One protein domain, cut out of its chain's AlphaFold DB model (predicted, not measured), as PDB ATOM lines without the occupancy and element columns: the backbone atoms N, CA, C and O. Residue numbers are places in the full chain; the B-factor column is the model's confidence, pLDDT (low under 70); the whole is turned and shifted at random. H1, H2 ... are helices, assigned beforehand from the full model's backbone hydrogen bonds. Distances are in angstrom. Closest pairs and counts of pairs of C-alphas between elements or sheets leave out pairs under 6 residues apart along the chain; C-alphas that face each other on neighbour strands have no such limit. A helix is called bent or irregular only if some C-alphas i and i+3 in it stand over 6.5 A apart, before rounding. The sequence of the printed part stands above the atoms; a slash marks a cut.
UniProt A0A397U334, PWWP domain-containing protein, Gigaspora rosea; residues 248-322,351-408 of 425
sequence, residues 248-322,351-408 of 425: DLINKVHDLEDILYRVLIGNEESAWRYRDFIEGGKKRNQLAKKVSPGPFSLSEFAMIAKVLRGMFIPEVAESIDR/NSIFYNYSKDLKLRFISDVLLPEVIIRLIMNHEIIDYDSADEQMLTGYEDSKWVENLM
ATOM      1  N   ASP A 248     267.290 204.440 236.520       96.88
ATOM      2  CA  ASP A 248     268.417 205.310 236.194       96.88
ATOM      3  C   ASP A 248     268.133 206.073 234.900       96.88
ATOM      4  O   ASP A 248     268.391 207.276 234.828       96.88
ATOM      5  N   LEU A 249     267.532 205.414 233.905       96.12
ATOM      6  CA  LEU A 249     267.066 206.079 232.686       96.12
ATOM      7  C   LEU A 249     265.969 207.108 232.985       96.12
ATOM      8  O   LEU A 249     266.040 208.231 232.491       96.12
ATOM      9  N   ILE A 250     264.996 206.763 233.837       95.94
ATOM     10  CA  ILE A 250     263.951 207.700 234.284       95.94
ATOM     11  C   ILE A 250     264.578 208.948 234.921       95.94
ATOM     12  O   ILE A 250     264.214 210.067 234.559       95.94
ATOM     13  N   ASN A 251     265.546 208.772 235.825       95.62
ATOM     14  CA  ASN A 251     266.239 209.887 236.474       95.62
ATOM     15  C   ASN A 251     266.974 210.761 235.450       95.62
ATOM     16  O   ASN A 251     266.820 211.977 235.480       95.62
ATOM     17  N   LYS A 252     267.679 210.156 234.483       97.12
ATOM     18  CA  LYS A 252     268.351 210.899 233.403       97.12
ATOM     19  C   LYS A 252     267.378 211.719 232.554       97.12
ATOM     20  O   LYS A 252     267.734 212.806 232.119       97.12
ATOM     21  N   VAL A 253     266.164 211.221 232.302       96.62
ATOM     22  CA  VAL A 253     265.125 211.990 231.591       96.62
ATOM     23  C   VAL A 253     264.645 213.169 232.443       96.62
ATOM     24  O   VAL A 253     264.480 214.268 231.916       96.62
ATOM     25  N   HIS A 254     264.465 212.975 233.752       95.38
ATOM     26  CA  HIS A 254     264.117 214.060 234.674       95.38
ATOM     27  C   HIS A 254     265.222 215.116 234.805       95.38
ATOM     28  O   HIS A 254     264.912 216.301 234.855       95.38
ATOM     29  N   ASP A 255     266.495 214.723 234.767       96.44
ATOM     30  CA  ASP A 255     267.626 215.662 234.794       96.44
ATOM     31  C   ASP A 255     267.642 216.609 233.572       96.44
ATOM     32  O   ASP A 255     268.288 217.657 233.598       96.44
ATOM     33  N   LEU A 256     266.911 216.271 232.501       96.31
ATOM     34  CA  LEU A 256     266.741 217.104 231.306       96.31
ATOM     35  C   LEU A 256     265.521 218.043 231.377       96.31
ATOM     36  O   LEU A 256     265.293 218.794 230.427       96.31
ATOM     37  N   GLU A 257     264.741 218.033 232.465       94.81
ATOM     38  CA  GLU A 257     263.476 218.776 232.593       94.81
ATOM     39  C   GLU A 257     263.628 220.271 232.259       94.81
ATOM     40  O   GLU A 257     262.863 220.800 231.448       94.81
ATOM     41  N   ASP A 258     264.657 220.936 232.791       93.50
ATOM     42  CA  ASP A 258     264.913 222.362 232.540       93.50
ATOM     43  C   ASP A 258     265.145 222.667 231.051       93.50
ATOM     44  O   ASP A 258     264.636 223.658 230.521       93.50
ATOM     45  N   ILE A 259     265.886 221.804 230.347       93.62
ATOM     46  CA  ILE A 259     266.157 221.953 228.909       93.62
ATOM     47  C   ILE A 259     264.862 221.759 228.118       93.62
ATOM     48  O   ILE A 259     264.547 222.552 227.229       93.62
ATOM     49  N   LEU A 260     264.069 220.745 228.473       93.69
ATOM     50  CA  LEU A 260     262.791 220.467 227.816       93.69
ATOM     51  C   LEU A 260     261.790 221.611 228.002       93.69
ATOM     52  O   LEU A 260     261.056 221.933 227.066       93.69
ATOM     53  N   TYR A 261     261.800 222.286 229.154       91.94
ATOM     54  CA  TYR A 261     261.020 223.509 229.343       91.94
ATOM     55  C   TYR A 261     261.453 224.639 228.413       91.94
ATOM     56  O   TYR A 261     260.590 225.328 227.868       91.94
ATOM     57  N   ARG A 262     262.760 224.827 228.184       92.25
ATOM     58  CA  ARG A 262     263.244 225.835 227.223       92.25
ATOM     59  C   ARG A 262     262.817 225.509 225.794       92.25
ATOM     60  O   ARG A 262     262.383 226.409 225.076       92.25
ATOM     61  N   VAL A 263     262.845 224.232 225.415       90.94
ATOM     62  CA  VAL A 263     262.345 223.753 224.115       90.94
ATOM     63  C   VAL A 263     260.839 224.002 223.984       90.94
ATOM     64  O   VAL A 263     260.392 224.498 222.953       90.94
ATOM     65  N   LEU A 264     260.055 223.748 225.037       89.56
ATOM     66  CA  LEU A 264     258.602 223.979 225.071       89.56
ATOM     67  C   LEU A 264     258.183 225.437 224.853       89.56
ATOM     68  O   LEU A 264     257.061 225.685 224.409       89.56
ATOM     69  N   ILE A 265     259.042 226.396 225.195       87.88
ATOM     70  CA  ILE A 265     258.792 227.831 224.984       87.88
ATOM     71  C   ILE A 265     259.528 228.387 223.756       87.88
ATOM     72  O   ILE A 265     259.497 229.595 223.530       87.88
ATOM     73  N   GLY A 266     260.205 227.533 222.979       85.50
ATOM     74  CA  GLY A 266     260.971 227.937 221.799       85.50
ATOM     75  C   GLY A 266     262.227 228.761 222.106       85.50
ATOM     76  O   GLY A 266     262.714 229.462 221.226       85.50
ATOM     77  N   ASN A 267     262.745 228.701 223.337       89.25
ATOM     78  CA  ASN A 267     263.921 229.458 223.789       89.25
ATOM     79  C   ASN A 267     265.199 228.600 223.837       89.25
ATOM     80  O   ASN A 267     266.098 228.847 224.637       89.25
ATOM     81  N   GLU A 268     265.260 227.549 223.026       88.88
ATOM     82  CA  GLU A 268     266.440 226.701 222.895       88.88
ATOM     83  C   GLU A 268     266.954 226.815 221.456       88.88
ATOM     84  O   GLU A 268     266.212 226.571 220.504       88.88
ATOM     85  N   GLU A 269     268.222 227.193 221.287       78.06
ATOM     86  CA  GLU A 269     268.818 227.432 219.962       78.06
ATOM     87  C   GLU A 269     268.813 226.174 219.077       78.06
ATOM     88  O   GLU A 269     268.638 226.274 217.861       78.06
ATOM     89  N   SER A 270     268.922 224.986 219.683       75.62
ATOM     90  CA  SER A 270     268.882 223.695 218.985       75.62
ATOM     91  C   SER A 270     267.466 223.209 218.651       75.62
ATOM     92  O   SER A 270     267.307 222.192 217.978       75.62
ATOM     93  N   ALA A 271     266.409 223.927 219.051       76.44
ATOM     94  CA  ALA A 271     265.024 223.504 218.852       76.44
ATOM     95  C   ALA A 271     264.489 223.818 217.442       76.44
ATOM     96  O   ALA A 271     263.390 224.348 217.273       76.44
ATOM     97  N   TRP A 272     265.228 223.471 216.384       91.31
ATOM     98  CA  TRP A 272     264.706 223.586 215.017       91.31
ATOM     99  C   TRP A 272     263.429 222.749 214.830       91.31
ATOM    100  O   TRP A 272     262.492 223.211 214.185       91.31
ATOM    101  N   ARG A 273     263.337 221.593 215.507       92.50
ATOM    102  CA  ARG A 273     262.131 220.750 215.561       92.50
ATOM    103  C   ARG A 273     260.913 221.486 216.110       92.50
ATOM    104  O   ARG A 273     259.806 221.264 215.637       92.50
ATOM    105  N   TYR A 274     261.106 222.372 217.090       91.75
ATOM    106  CA  TYR A 274     260.024 223.216 217.591       91.75
ATOM    107  C   TYR A 274     259.500 224.102 216.466       91.75
ATOM    108  O   TYR A 274     258.313 224.052 216.166       91.75
ATOM    109  N   ARG A 275     260.386 224.852 215.797       90.38
ATOM    110  CA  ARG A 275     260.002 225.758 214.703       90.38
ATOM    111  C   ARG A 275     259.259 225.022 213.591       90.38
ATOM    112  O   ARG A 275     258.151 225.424 213.255       90.38
ATOM    113  N   ASP A 276     259.801 223.898 213.130       93.12
ATOM    114  CA  ASP A 276     259.178 223.064 212.096       93.12
ATOM    115  C   ASP A 276     257.807 222.516 212.532       93.12
ATOM    116  O   ASP A 276     256.892 222.373 211.717       93.12
ATOM    117  N   PHE A 277     257.634 222.212 213.823       92.12
ATOM    118  CA  PHE A 277     256.347 221.780 214.358       92.12
ATOM    119  C   PHE A 277     255.338 222.929 214.382       92.12
ATOM    120  O   PHE A 277     254.170 222.716 214.048       92.12
ATOM    121  N   ILE A 278     255.767 224.126 214.786       88.75
ATOM    122  CA  ILE A 278     254.919 225.319 214.863       88.75
ATOM    123  C   ILE A 278     254.447 225.748 213.477       88.75
ATOM    124  O   ILE A 278     253.240 225.875 213.279       88.75
ATOM    125  N   GLU A 279     255.362 225.822 212.508       87.50
ATOM    126  CA  GLU A 279     255.041 226.114 211.105       87.50
ATOM    127  C   GLU A 279     254.034 225.109 210.516       87.50
ATOM    128  O   GLU A 279     253.271 225.443 209.612       87.50
ATOM    129  N   GLY A 280     253.984 223.891 211.067       87.31
ATOM    130  CA  GLY A 280     252.944 222.917 210.778       87.31
ATOM    131  C   GLY A 280     253.131 222.189 209.452       87.31
ATOM    132  O   GLY A 280     254.207 222.180 208.843       87.31
ATOM    133  N   GLY A 281     252.073 221.505 209.025       84.25
ATOM    134  CA  GLY A 281     251.967 221.077 207.643       84.25
ATOM    135  C   GLY A 281     253.030 220.080 207.168       84.25
ATOM    136  O   GLY A 281     253.349 219.103 207.855       84.25
ATOM    137  N   LYS A 282     253.621 220.335 205.988       82.06
ATOM    138  CA  LYS A 282     254.731 219.536 205.424       82.06
ATOM    139  C   LYS A 282     255.906 219.397 206.398       82.06
ATOM    140  O   LYS A 282     256.444 218.296 206.520       82.06
ATOM    141  N   LYS A 283     256.292 220.470 207.096       88.69
ATOM    142  CA  LYS A 283     257.431 220.456 208.026       88.69
ATOM    143  C   LYS A 283     257.139 219.589 209.246       88.69
ATOM    144  O   LYS A 283     257.905 218.669 209.530       88.69
ATOM    145  N   ARG A 284     255.963 219.745 209.865       89.81
ATOM    146  CA  ARG A 284     255.523 218.868 210.967       89.81
ATOM    147  C   ARG A 284     255.444 217.398 210.544       89.81
ATOM    148  O   ARG A 284     255.926 216.519 211.254       89.81
ATOM    149  N   ASN A 285     254.918 217.115 209.354       85.25
ATOM    150  CA  ASN A 285     254.862 215.751 208.817       85.25
ATOM    151  C   ASN A 285     256.253 215.150 208.547       85.25
ATOM    152  O   ASN A 285     256.426 213.933 208.632       85.25
ATOM    153  N   GLN A 286     257.250 215.972 208.211       88.88
ATOM    154  CA  GLN A 286     258.636 215.522 208.073       88.88
ATOM    155  C   GLN A 286     259.267 215.182 209.426       88.88
ATOM    156  O   GLN A 286     260.036 214.224 209.483       88.88
ATOM    157  N   LEU A 287     258.912 215.888 210.508       91.44
ATOM    158  CA  LEU A 287     259.395 215.570 211.858       91.44
ATOM    159  C   LEU A 287     259.000 214.159 212.284       91.44
ATOM    160  O   LEU A 287     259.868 213.382 212.669       91.44
ATOM    161  N   ALA A 288     257.729 213.788 212.113       87.69
ATOM    162  CA  ALA A 288     257.233 212.456 212.469       87.69
ATOM    163  C   ALA A 288     257.992 211.319 211.750       87.69
ATOM    164  O   ALA A 288     258.146 210.225 212.287       87.69
ATOM    165  N   LYS A 289     258.507 211.573 210.538       88.25
ATOM    166  CA  LYS A 289     259.319 210.608 209.770       88.25
ATOM    167  C   LYS A 289     260.766 210.504 210.259       88.25
ATOM    168  O   LYS A 289     261.436 209.535 209.913       88.25
ATOM    169  N   LYS A 290     261.237 211.503 211.008       90.69
ATOM    170  CA  LYS A 290     262.588 211.612 211.577       90.69
ATOM    171  C   LYS A 290     262.641 211.207 213.057       90.69
ATOM    172  O   LYS A 290     263.663 211.404 213.706       90.69
ATOM    173  N   VAL A 291     261.553 210.668 213.608       92.50
ATOM    174  CA  VAL A 291     261.554 210.099 214.958       92.50
ATOM    175  C   VAL A 291     262.169 208.706 214.895       92.50
ATOM    176  O   VAL A 291     261.723 207.856 214.127       92.50
ATOM    177  N   SER A 292     263.193 208.482 215.709       92.50
ATOM    178  CA  SER A 292     263.944 207.235 215.758       92.50
ATOM    179  C   SER A 292     264.328 206.918 217.206       92.50
ATOM    180  O   SER A 292     264.617 207.852 217.957       92.50
ATOM    181  N   PRO A 293     264.367 205.633 217.608       92.94
ATOM    182  CA  PRO A 293     264.927 205.230 218.893       92.94
ATOM    183  C   PRO A 293     266.438 205.472 219.003       92.94
ATOM    184  O   PRO A 293     266.958 205.509 220.113       92.94
ATOM    185  N   GLY A 294     267.154 205.669 217.893       92.44
ATOM    186  CA  GLY A 294     268.606 205.833 217.911       92.44
ATOM    187  C   GLY A 294     269.306 204.585 218.459       92.44
ATOM    188  O   GLY A 294     268.984 203.485 218.011       92.44
ATOM    189  N   PRO A 295     270.261 204.723 219.399       91.50
ATOM    190  CA  PRO A 295     270.942 203.584 220.011       91.50
ATOM    191  C   PRO A 295     270.127 202.905 221.123       91.50
ATOM    192  O   PRO A 295     270.602 201.928 221.700       91.50
ATOM    193  N   PHE A 296     268.942 203.419 221.459       93.25
ATOM    194  CA  PHE A 296     268.097 202.849 222.502       93.25
ATOM    195  C   PHE A 296     267.291 201.664 221.973       93.25
ATOM    196  O   PHE A 296     266.821 201.661 220.834       93.25
ATOM    197  N   SER A 297     267.081 200.678 222.839       91.38
ATOM    198  CA  SER A 297     266.119 199.599 222.624       91.38
ATOM    199  C   SER A 297     264.699 200.157 222.434       91.38
ATOM    200  O   SER A 297     264.355 201.234 222.936       91.38
ATOM    201  N   LEU A 298     263.816 199.410 221.769       91.19
ATOM    202  CA  LEU A 298     262.396 199.766 221.644       91.19
ATOM    203  C   LEU A 298     261.729 199.931 223.017       91.19
ATOM    204  O   LEU A 298     260.847 200.774 223.183       91.19
ATOM    205  N   SER A 299     262.167 199.145 224.001       93.56
ATOM    206  CA  SER A 299     261.651 199.200 225.370       93.56
ATOM    207  C   SER A 299     262.097 200.472 226.102       93.56
ATOM    208  O   SER A 299     261.273 201.133 226.737       93.56
ATOM    209  N   GLU A 300     263.369 200.865 225.971       95.69
ATOM    210  CA  GLU A 300     263.885 202.143 226.488       95.69
ATOM    211  C   GLU A 300     263.204 203.329 225.805       95.69
ATOM    212  O   GLU A 300     262.732 204.244 226.479       95.69
ATOM    213  N   PHE A 301     263.069 203.297 224.479       95.75
ATOM    214  CA  PHE A 301     262.389 204.343 223.715       95.75
ATOM    215  C   PHE A 301     260.931 204.532 224.161       95.75
ATOM    216  O   PHE A 301     260.491 205.655 224.436       95.75
ATOM    217  N   ALA A 302     260.182 203.433 224.299       94.62
ATOM    218  CA  ALA A 302     258.805 203.461 224.784       94.62
ATOM    219  C   ALA A 302     258.710 203.985 226.226       94.62
ATOM    220  O   ALA A 302     257.800 204.758 226.554       94.62
ATOM    221  N   MET A 303     259.666 203.619 227.084       95.62
ATOM    222  CA  MET A 303     259.768 204.141 228.443       95.62
ATOM    223  C   MET A 303     260.018 205.646 228.467       95.62
ATOM    224  O   MET A 303     259.287 206.355 229.158       95.62
ATOM    225  N   ILE A 304     260.994 206.148 227.709       96.94
ATOM    226  CA  ILE A 304     261.296 207.583 227.625       96.94
ATOM    227  C   ILE A 304     260.040 208.349 227.188       96.94
ATOM    228  O   ILE A 304     259.638 209.321 227.833       96.94
ATOM    229  N   ALA A 305     259.343 207.860 226.157       96.19
ATOM    230  CA  ALA A 305     258.086 208.446 225.696       96.19
ATOM    231  C   ALA A 305     257.000 208.445 226.789       96.19
ATOM    232  O   ALA A 305     256.238 209.407 226.923       96.19
ATOM    233  N   LYS A 306     256.915 207.373 227.582       94.50
ATOM    234  CA  LYS A 306     255.978 207.247 228.704       94.50
ATOM    235  C   LYS A 306     256.290 208.252 229.817       94.50
ATOM    236  O   LYS A 306     255.363 208.915 230.282       94.50
ATOM    237  N   VAL A 307     257.561 208.402 230.193       94.31
ATOM    238  CA  VAL A 307     258.023 209.387 231.189       94.31
ATOM    239  C   VAL A 307     257.678 210.802 230.729       94.31
ATOM    240  O   VAL A 307     256.998 211.525 231.453       94.31
ATOM    241  N   LEU A 308     258.013 211.158 229.485       95.50
ATOM    242  CA  LEU A 308     257.700 212.468 228.906       95.50
ATOM    243  C   LEU A 308     256.202 212.791 228.917       95.50
ATOM    244  O   LEU A 308     255.795 213.896 229.281       95.50
ATOM    245  N   ARG A 309     255.353 211.823 228.551       94.50
ATOM    246  CA  ARG A 309     253.894 211.996 228.633       94.50
ATOM    247  C   ARG A 309     253.433 212.216 230.072       94.50
ATOM    248  O   ARG A 309     252.536 213.023 230.282       94.50
ATOM    249  N   GLY A 310     254.033 211.519 231.036       92.62
ATOM    250  CA  GLY A 310     253.760 211.715 232.458       92.62
ATOM    251  C   GLY A 310     254.161 213.107 232.957       92.62
ATOM    252  O   GLY A 310     253.398 213.722 233.695       92.62
ATOM    253  N   MET A 311     255.306 213.623 232.502       92.12
ATOM    254  CA  MET A 311     255.806 214.954 232.871       92.12
ATOM    255  C   MET A 311     254.899 216.080 232.357       92.12
ATOM    256  O   MET A 311     254.555 216.986 233.109       92.12
ATOM    257  N   PHE A 312     254.476 216.019 231.089       92.44
ATOM    258  CA  PHE A 312     253.830 217.165 230.426       92.44
ATOM    259  C   PHE A 312     252.322 217.022 230.190       92.44
ATOM    260  O   PHE A 312     251.657 218.003 229.849       92.44
ATOM    261  N   ILE A 313     251.752 215.827 230.369       91.38
ATOM    262  CA  ILE A 313     250.308 215.576 230.257       91.38
ATOM    263  C   ILE A 313     249.853 214.854 231.533       91.38
ATOM    264  O   ILE A 313     249.772 213.621 231.557       91.38
ATOM    265  N   PRO A 314     249.536 215.599 232.610       83.81
ATOM    266  CA  PRO A 314     249.155 215.023 233.901       83.81
ATOM    267  C   PRO A 314     248.000 214.014 233.809       83.81
ATOM    268  O   PRO A 314     247.956 213.038 234.557       83.81
ATOM    269  N   GLU A 315     247.087 214.181 232.844       84.25
ATOM    270  CA  GLU A 315     245.984 213.242 232.613       84.25
ATOM    271  C   GLU A 315     246.463 211.857 232.141       84.25
ATOM    272  O   GLU A 315     245.755 210.863 232.315       84.25
ATOM    273  N   VAL A 316     247.647 211.779 231.524       79.44
ATOM    274  CA  VAL A 316     248.292 210.526 231.107       79.44
ATOM    275  C   VAL A 316     249.102 209.925 232.257       79.44
ATOM    276  O   VAL A 316     249.085 208.700 232.411       79.44
ATOM    277  N   ALA A 317     249.719 210.748 233.113       72.81
ATOM    278  CA  ALA A 317     250.450 210.297 234.304       72.81
ATOM    279  C   ALA A 317     249.588 209.394 235.205       72.81
ATOM    280  O   ALA A 317     250.004 208.301 235.595       72.81
ATOM    281  N   GLU A 318     248.320 209.762 235.415       71.56
ATOM    282  CA  GLU A 318     247.386 208.961 236.219       71.56
ATOM    283  C   GLU A 318     247.120 207.548 235.675       71.56
ATOM    284  O   GLU A 318     246.587 206.703 236.401       71.56
ATOM    285  N   SER A 319     247.404 207.284 234.397       61.31
ATOM    286  CA  SER A 319     247.254 205.956 233.787       61.31
ATOM    287  C   SER A 319     248.511 205.095 233.932       61.31
ATOM    288  O   SER A 319     248.399 203.875 234.048       61.31
ATOM    289  N   ILE A 320     249.680 205.736 234.001       62.53
ATOM    290  CA  ILE A 320     250.991 205.096 234.119       62.53
ATOM    291  C   ILE A 320     251.151 204.469 235.510       62.53
ATOM    292  O   ILE A 320     251.461 203.281 235.616       62.53
ATOM    293  N   ASP A 321     250.800 205.212 236.560       57.03
ATOM    294  CA  ASP A 321     250.984 204.788 237.958       57.03
ATOM    295  C   ASP A 321     250.000 203.703 238.426       57.03
ATOM    296  O   ASP A 321     250.156 203.098 239.492       57.03
ATOM    297  N   ARG A 322     248.946 203.410 237.651       57.78
ATOM    298  CA  ARG A 322     247.942 202.407 238.058       57.78
ATOM    299  C   ARG A 322     248.485 200.982 238.055       57.78
ATOM    300  O   ARG A 322     247.909 200.141 238.749       57.78
ATOM    301  N   ASN A 351     251.829 230.993 229.857       74.31
ATOM    302  CA  ASN A 351     252.188 231.635 228.596       74.31
ATOM    303  C   ASN A 351     252.824 230.684 227.561       74.31
ATOM    304  O   ASN A 351     253.100 231.122 226.447       74.31
ATOM    305  N   SER A 352     253.064 229.408 227.883       79.94
ATOM    306  CA  SER A 352     253.528 228.434 226.894       79.94
ATOM    307  C   SER A 352     252.398 228.101 225.921       79.94
ATOM    308  O   SER A 352     251.303 227.701 226.327       79.94
ATOM    309  N   ILE A 353     252.675 228.186 224.618       79.00
ATOM    310  CA  ILE A 353     251.724 227.779 223.572       79.00
ATOM    311  C   ILE A 353     251.276 226.321 223.739       79.00
ATOM    312  O   ILE A 353     250.128 225.992 223.443       79.00
ATOM    313  N   PHE A 354     252.139 225.479 224.320       86.25
ATOM    314  CA  PHE A 354     251.836 224.088 224.625       86.25
ATOM    315  C   PHE A 354     250.632 223.946 225.561       86.25
ATOM    316  O   PHE A 354     249.844 223.016 225.405       86.25
ATOM    317  N   TYR A 355     250.429 224.872 226.508       85.00
ATOM    318  CA  TYR A 355     249.301 224.811 227.444       85.00
ATOM    319  C   TYR A 355     247.950 224.843 226.714       85.00
ATOM    320  O   TYR A 355     247.037 224.085 227.063       85.00
ATOM    321  N   ASN A 356     247.873 225.646 225.650       84.75
ATOM    322  CA  ASN A 356     246.669 225.887 224.854       84.75
ATOM    323  C   ASN A 356     246.404 224.814 223.792       84.75
ATOM    324  O   ASN A 356     245.348 224.813 223.158       84.75
ATOM    325  N   TYR A 357     247.338 223.885 223.593       87.94
ATOM    326  CA  TYR A 357     247.161 222.797 222.646       87.94
ATOM    327  C   TYR A 357     246.046 221.843 223.066       87.94
ATOM    328  O   TYR A 357     245.866 221.518 224.246       87.94
ATOM    329  N   SER A 358     245.325 221.337 222.062       89.25
ATOM    330  CA  SER A 358     244.444 220.189 222.250       89.25
ATOM    331  C   SER A 358     245.256 218.993 222.753       89.25
ATOM    332  O   SER A 358     246.468 218.909 222.547       89.25
ATOM    333  N   LYS A 359     244.593 218.033 223.402       88.56
ATOM    334  CA  LYS A 359     245.265 216.829 223.908       88.56
ATOM    335  C   LYS A 359     246.049 216.094 222.813       88.56
ATOM    336  O   LYS A 359     247.173 215.666 223.058       88.56
ATOM    337  N   ASP A 360     245.482 215.986 221.615       87.69
ATOM    338  CA  ASP A 360     246.122 215.297 220.491       87.69
ATOM    339  C   ASP A 360     247.343 216.065 219.977       87.69
ATOM    340  O   ASP A 360     248.377 215.464 219.690       87.69
ATOM    341  N   LEU A 361     247.262 217.400 219.946       88.88
ATOM    342  CA  LEU A 361     248.383 218.252 219.563       88.88
ATOM    343  C   LEU A 361     249.509 218.210 220.609       88.88
ATOM    344  O   LEU A 361     250.676 218.148 220.233       88.88
ATOM    345  N   LYS A 362     249.180 218.139 221.909       92.75
ATOM    346  CA  LYS A 362     250.160 217.898 222.986       92.75
ATOM    347  C   LYS A 362     250.874 216.561 222.802       92.75
ATOM    348  O   LYS A 362     252.095 216.502 222.892       92.75
ATOM    349  N   LEU A 363     250.125 215.491 222.521       92.56
ATOM    350  CA  LEU A 363     250.697 214.160 222.293       92.56
ATOM    351  C   LEU A 363     251.617 214.131 221.068       92.56
ATOM    352  O   LEU A 363     252.705 213.563 221.156       92.56
ATOM    353  N   ARG A 364     251.212 214.768 219.961       92.94
ATOM    354  CA  ARG A 364     252.064 214.922 218.773       92.94
ATOM    355  C   ARG A 364     253.319 215.721 219.075       92.94
ATOM    356  O   ARG A 364     254.400 215.263 218.755       92.94
ATOM    357  N   PHE A 365     253.201 216.859 219.752       94.50
ATOM    358  CA  PHE A 365     254.359 217.678 220.104       94.50
ATOM    359  C   PHE A 365     255.365 216.901 220.966       94.50
ATOM    360  O   PHE A 365     256.566 216.941 220.713       94.50
ATOM    361  N   ILE A 366     254.890 216.120 221.944       95.44
ATOM    362  CA  ILE A 366     255.772 215.244 222.730       95.44
ATOM    363  C   ILE A 366     256.461 214.209 221.836       95.44
ATOM    364  O   ILE A 366     257.658 213.996 221.979       95.44
ATOM    365  N   SER A 367     255.720 213.571 220.929       94.94
ATOM    366  CA  SER A 367     256.241 212.514 220.057       94.94
ATOM    367  C   SER A 367     257.233 213.024 219.010       94.94
ATOM    368  O   SER A 367     258.250 212.385 218.770       94.94
ATOM    369  N   ASP A 368     256.934 214.163 218.392       95.00
ATOM    370  CA  ASP A 368     257.625 214.649 217.194       95.00
ATOM    371  C   ASP A 368     258.737 215.655 217.537       95.00
ATOM    372  O   ASP A 368     259.648 215.863 216.735       95.00
ATOM    373  N   VAL A 369     258.675 216.277 218.723       95.38
ATOM    374  CA  VAL A 369     259.631 217.304 219.169       95.38
ATOM    375  C   VAL A 369     260.383 216.853 220.416       95.38
ATOM    376  O   VAL A 369     261.598 216.676 220.357       95.38
ATOM    377  N   LEU A 370     259.689 216.647 221.544       95.75
ATOM    378  CA  LEU A 370     260.372 216.424 222.828       95.75
ATOM    379  C   LEU A 370     261.057 215.064 222.925       95.75
ATOM    380  O   LEU A 370     262.130 214.968 223.509       95.75
ATOM    381  N   LEU A 371     260.452 214.013 222.378       96.38
ATOM    382  CA  LEU A 371     261.011 212.668 222.435       96.38
ATOM    383  C   LEU A 371     262.339 212.567 221.663       96.38
ATOM    384  O   LEU A 371     263.324 212.170 222.286       96.38
ATOM    385  N   PRO A 372     262.430 212.987 220.383       96.06
ATOM    386  CA  PRO A 372     263.713 213.101 219.694       96.06
ATOM    387  C   PRO A 372     264.720 213.977 220.437       96.06
ATOM    388  O   PRO A 372     265.878 213.599 220.559       96.06
ATOM    389  N   GLU A 373     264.285 215.118 220.983       96.38
ATOM    390  CA  GLU A 373     265.178 216.011 221.726       96.38
ATOM    391  C   GLU A 373     265.781 215.312 222.952       96.38
ATOM    392  O   GLU A 373     266.992 215.359 223.140       96.38
ATOM    393  N   VAL A 374     264.980 214.594 223.749       96.88
ATOM    394  CA  VAL A 374     265.502 213.803 224.877       96.88
ATOM    395  C   VAL A 374     266.504 212.762 224.405       96.88
ATOM    396  O   VAL A 374     267.569 212.641 225.002       96.88
ATOM    397  N   ILE A 375     266.191 212.029 223.338       96.81
ATOM    398  CA  ILE A 375     267.073 210.982 222.814       96.81
ATOM    399  C   ILE A 375     268.420 211.574 222.411       96.81
ATOM    400  O   ILE A 375     269.452 211.074 222.853       96.81
ATOM    401  N   ILE A 376     268.417 212.682 221.670       96.25
ATOM    402  CA  ILE A 376     269.636 213.391 221.263       96.25
ATOM    403  C   ILE A 376     270.447 213.812 222.489       96.25
ATOM    404  O   ILE A 376     271.641 213.534 222.558       96.25
ATOM    405  N   ARG A 377     269.817 214.412 223.508       96.44
ATOM    406  CA  ARG A 377     270.529 214.827 224.731       96.44
ATOM    407  C   ARG A 377     271.084 213.650 225.529       96.44
ATOM    408  O   ARG A 377     272.177 213.757 226.082       96.44
ATOM    409  N   LEU A 378     270.370 212.527 225.585       96.88
ATOM    410  CA  LEU A 378     270.877 211.317 226.231       96.88
ATOM    411  C   LEU A 378     272.091 210.752 225.479       96.88
ATOM    412  O   LEU A 378     273.056 210.356 226.131       96.88
ATOM    413  N   ILE A 379     272.082 210.777 224.141       96.56
ATOM    414  CA  ILE A 379     273.234 210.395 223.307       96.56
ATOM    415  C   ILE A 379     274.415 211.338 223.558       96.56
ATOM    416  O   ILE A 379     275.509 210.867 223.860       96.56
ATOM    417  N   MET A 380     274.193 212.659 223.510       96.69
ATOM    418  CA  MET A 380     275.227 213.667 223.790       96.69
ATOM    419  C   MET A 380     275.899 213.420 225.145       96.69
ATOM    420  O   MET A 380     277.122 213.472 225.246       96.69
ATOM    421  N   ASN A 381     275.111 213.119 226.180       96.06
ATOM    422  CA  ASN A 381     275.625 212.856 227.524       96.06
ATOM    423  C   ASN A 381     276.375 211.518 227.629       96.06
ATOM    424  O   ASN A 381     277.315 211.417 228.416       96.06
ATOM    425  N   HIS A 382     275.957 210.493 226.878       95.25
ATOM    426  CA  HIS A 382     276.580 209.168 226.902       95.25
ATOM    427  C   HIS A 382     277.903 209.134 226.126       95.25
ATOM    428  O   HIS A 382     278.905 208.641 226.641       95.25
ATOM    429  N   GLU A 383     277.908 209.685 224.912       95.50
ATOM    430  CA  GLU A 383     279.041 209.626 223.979       95.50
ATOM    431  C   GLU A 383     279.957 210.858 224.057       95.50
ATOM    432  O   GLU A 383     281.057 210.845 223.510       95.50
ATOM    433  N   ILE A 384     279.535 211.916 224.761       95.88
ATOM    434  CA  ILE A 384     280.267 213.189 224.879       95.88
ATOM    435  C   ILE A 384     280.494 213.814 223.490       95.88
ATOM    436  O   ILE A 384     281.610 214.169 223.106       95.88
ATOM    437  N   ILE A 385     279.409 213.939 222.723       96.75
ATOM    438  CA  ILE A 385     279.399 214.503 221.365       96.75
ATOM    439  C   ILE A 385     278.487 215.733 221.271       96.75
ATOM    440  O   ILE A 385     277.684 216.005 222.168       96.75
ATOM    441  N   ASP A 386     278.638 216.507 220.196       95.94
ATOM    442  CA  ASP A 386     277.789 217.664 219.915       95.94
ATOM    443  C   ASP A 386     276.377 217.259 219.440       95.94
ATOM    444  O   ASP A 386     276.085 216.087 219.195       95.94
ATOM    445  N   TYR A 387     275.486 218.250 219.345       94.69
ATOM    446  CA  TYR A 387     274.079 218.035 219.007       94.69
ATOM    447  C   TYR A 387     273.886 217.465 217.600       94.69
ATOM    448  O   TYR A 387     273.088 216.547 217.436       94.69
ATOM    449  N   ASP A 388     274.611 217.976 216.601       94.62
ATOM    450  CA  ASP A 388     274.434 217.562 215.206       94.62
ATOM    451  C   ASP A 388     274.897 216.110 215.025       94.62
ATOM    452  O   ASP A 388     274.185 215.298 214.433       94.62
ATOM    453  N   SER A 389     276.035 215.755 215.635       95.50
ATOM    454  CA  SER A 389     276.536 214.375 215.674       95.50
ATOM    455  C   SER A 389     275.559 213.418 216.376       95.50
ATOM    456  O   SER A 389     275.324 212.304 215.904       95.50
ATOM    457  N   ALA A 390     274.956 213.839 217.493       95.75
ATOM    458  CA  ALA A 390     273.966 213.037 218.212       95.75
ATOM    459  C   ALA A 390     272.634 212.896 217.451       95.75
ATOM    460  O   ALA A 390     272.011 211.834 217.511       95.75
ATOM    461  N   ASP A 391     272.206 213.926 216.717       94.44
ATOM    462  CA  ASP A 391     271.031 213.873 215.840       94.44
ATOM    463  C   ASP A 391     271.249 212.881 214.684       94.44
ATOM    464  O   ASP A 391     270.416 212.006 214.431       94.44
ATOM    465  N   GLU A 392     272.420 212.925 214.045       94.00
ATOM    466  CA  GLU A 392     272.803 211.944 213.025       94.00
ATOM    467  C   GLU A 392     272.850 210.516 213.597       94.00
ATOM    468  O   GLU A 392     272.320 209.575 212.994       94.00
ATOM    469  N   GLN A 393     273.404 210.336 214.800       94.00
ATOM    470  CA  GLN A 393     273.432 209.035 215.472       94.00
ATOM    471  C   GLN A 393     272.025 208.523 215.823       94.00
ATOM    472  O   GLN A 393     271.739 207.331 215.680       94.00
ATOM    473  N   MET A 394     271.116 209.413 216.235       94.38
ATOM    474  CA  MET A 394     269.714 209.062 216.450       94.38
ATOM    475  C   MET A 394     269.080 208.557 215.148       94.38
ATOM    476  O   MET A 394     268.398 207.535 215.154       94.38
ATOM    477  N   LEU A 395     269.293 209.237 214.022       91.25
ATOM    478  CA  LEU A 395     268.675 208.859 212.748       91.25
ATOM    479  C   LEU A 395     269.246 207.552 212.176       91.25
ATOM    480  O   LEU A 395     268.487 206.703 211.704       91.25
ATOM    481  N   THR A 396     270.560 207.353 212.270       86.06
ATOM    482  CA  THR A 396     271.250 206.181 211.703       86.06
ATOM    483  C   THR A 396     270.908 204.865 212.409       86.06
ATOM    484  O   THR A 396     270.778 203.840 211.738       86.06
ATOM    485  N   GLY A 397     270.682 204.877 213.729       74.06
ATOM    486  CA  GLY A 397     270.365 203.661 214.497       74.06
ATOM    487  C   GLY A 397     269.112 202.911 214.016       74.06
ATOM    488  O   GLY A 397     269.066 201.683 214.050       74.06
ATOM    489  N   TYR A 398     268.113 203.627 213.490       67.50
ATOM    490  CA  TYR A 398     266.844 203.041 213.035       67.50
ATOM    491  C   TYR A 398     266.819 202.662 211.553       67.50
ATOM    492  O   TYR A 398     266.120 201.726 211.152       67.50
ATOM    493  N   GLU A 399     267.606 203.336 210.711       69.94
ATOM    494  CA  GLU A 399     267.731 202.938 209.302       69.94
ATOM    495  C   GLU A 399     268.292 201.514 209.154       69.94
ATOM    496  O   GLU A 399     267.934 200.786 208.215       69.94
ATOM    497  N   ASP A 400     269.091 201.075 210.129       72.88
ATOM    498  CA  ASP A 400     269.670 199.736 210.189       72.88
ATOM    499  C   ASP A 400     268.664 198.625 210.550       72.88
ATOM    500  O   ASP A 400     268.979 197.458 210.323       72.88
ATOM    501  N   SER A 401     267.437 198.930 210.994       77.81
ATOM    502  CA  SER A 401     266.398 197.916 211.270       77.81
ATOM    503  C   SER A 401     265.236 197.936 210.268       77.81
ATOM    504  O   SER A 401     264.731 196.879 209.881       77.81
ATOM    505  N   LYS A 402     264.862 199.109 209.740       84.56
ATOM    506  CA  LYS A 402     263.707 199.275 208.830       84.56
ATOM    507  C   LYS A 402     263.773 198.411 207.567       84.56
ATOM    508  O   LYS A 402     262.757 197.945 207.049       84.56
ATOM    509  N   TRP A 403     264.971 198.174 207.039       90.25
ATOM    510  CA  TRP A 403     265.139 197.307 205.871       90.25
ATOM    511  C   TRP A 403     264.802 195.841 206.173       90.25
ATOM    512  O   TRP A 403     264.330 195.145 205.276       90.25
ATOM    513  N   VAL A 404     265.013 195.382 207.414       91.00
ATOM    514  CA  VAL A 404     264.670 194.023 207.854       91.00
ATOM    515  C   VAL A 404     263.159 193.864 207.835       91.00
ATOM    516  O   VAL A 404     262.650 192.908 207.253       91.00
ATOM    517  N   GLU A 405     262.435 194.833 208.399       89.62
ATOM    518  CA  GLU A 405     260.972 194.851 208.382       89.62
ATOM    519  C   GLU A 405     260.430 194.846 206.952       89.62
ATOM    520  O   GLU A 405     259.585 194.017 206.617       89.62
ATOM    521  N   ASN A 406     260.975 195.697 206.076       91.62
ATOM    522  CA  ASN A 406     260.592 195.745 204.664       91.62
ATOM    523  C   ASN A 406     260.863 194.415 203.940       91.62
ATOM    524  O   ASN A 406     260.027 193.953 203.159       91.62
ATOM    525  N   LEU A 407     262.011 193.783 204.203       94.31
ATOM    526  CA  LEU A 407     262.376 192.490 203.622       94.31
ATOM    527  C   LEU A 407     261.403 191.387 204.065       94.31
ATOM    528  O   LEU A 407     260.935 190.586 203.252       94.31
ATOM    529  N   MET A 408     261.057 191.377 205.351       94.06
ATOM    530  CA  MET A 408     260.131 190.412 205.938       94.06
ATOM    531  C   MET A 408     258.691 190.646 205.466       94.06
ATOM    532  O   MET A 408     257.998 189.690 205.111       94.06
TER     533      MET A 408
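Overview. This is residues 248 to 322 and 351 to 408 of the 425 residues of the protein "PWWP domain-containing protein" of Gigaspora rosea (UniProt A0A397U334). One long bent helix, H8, runs through the middle of a crossed cluster of helices: H5 crosses it at the bend, the hairpin of H3 and H4 packs on its first arm, and H9 crosses its second arm. The last residues of H9, 401 to 408, stick out from the body. The printed part has 133 residues with nine named helices, H1 to H9 in order, and no named strand; the class is all helix, and the helix packing is mostly crossed. It is compact, with a radius of gyration of the C-alphas of 14.7 A and spans of 43 by 36 by 34 A.

Along the chain. H1, residues 248 to 254, begins with C-alpha 248 at (268.417, 205.310, 236.194). H2 is residues 257 to 264, H3 272 to 279 and H4 281 to 289. H5, residues 298 to 312, is 21.3 A long. H6 is residues 314 to 322 and H7 353 to 356. H8, residues 359 to 383, was assigned as one helix by its hydrogen bonds but is bent: C-alphas 368 and 371 are 6.5 A apart. Its arms are H8a, residues 359 to 368, 14.2 A, and H8b, 371 to 383, 18.3 A, at a shallow tilt of 30 degrees. H9, residues 387 to 408, is 33.6 A long and only just irregular, with C-alphas 400 and 403 6.7 A apart; it ends with C-alpha 408 at (260.131, 190.412, 205.938).

Arrangement. H8 is the hub. H5 touches H8a with residues 305 to 309 alone, at a steep tilt of 45 degrees; the closest C-alphas, of Arg 309 and Ile 366, are 7.0 A apart. H5 touches H8b with residues 304 to 308 alone, closest at Ala 305 and Leu 371, 6.1 A between C-alphas. H4 touches H8a, closest C-alphas Ala 288 and Asp 368, 5.2 A, and forms a helical hairpin with H3. H9 touches H8b with residues 387 to 394 alone, closest C-alphas Ile 376 and Ala 390, 5.3 A. H1 touches H5, closest C-alphas Ile 250 and Val 307, 6.9 A. H6 touches H5, closest C-alphas Gly 310 and Ala 317, 4.0 A. H2 and H5 are near each other. H7 and H8a are close but not clearly touching. Every O i to N i+4 pair is within hydrogen-bond range in H1, H2, H3, H5, H8a and H8b; the counts are 4 of 5 in H4, 3 of 5 in H6 and 12 of 18 in H9, and H7 is too short for such a pair.

Size, cuts and confidence. The C-alphas farthest apart, of Asn 351 and Met 408, are 47.7 A apart. Residues 323 to 350 are not printed; C-alphas 322 and 351 are 31.0 A apart across this cut. Of the links printed whole, none is long. pLDDT is under 70 at residues 319 to 322 and 398 to 399.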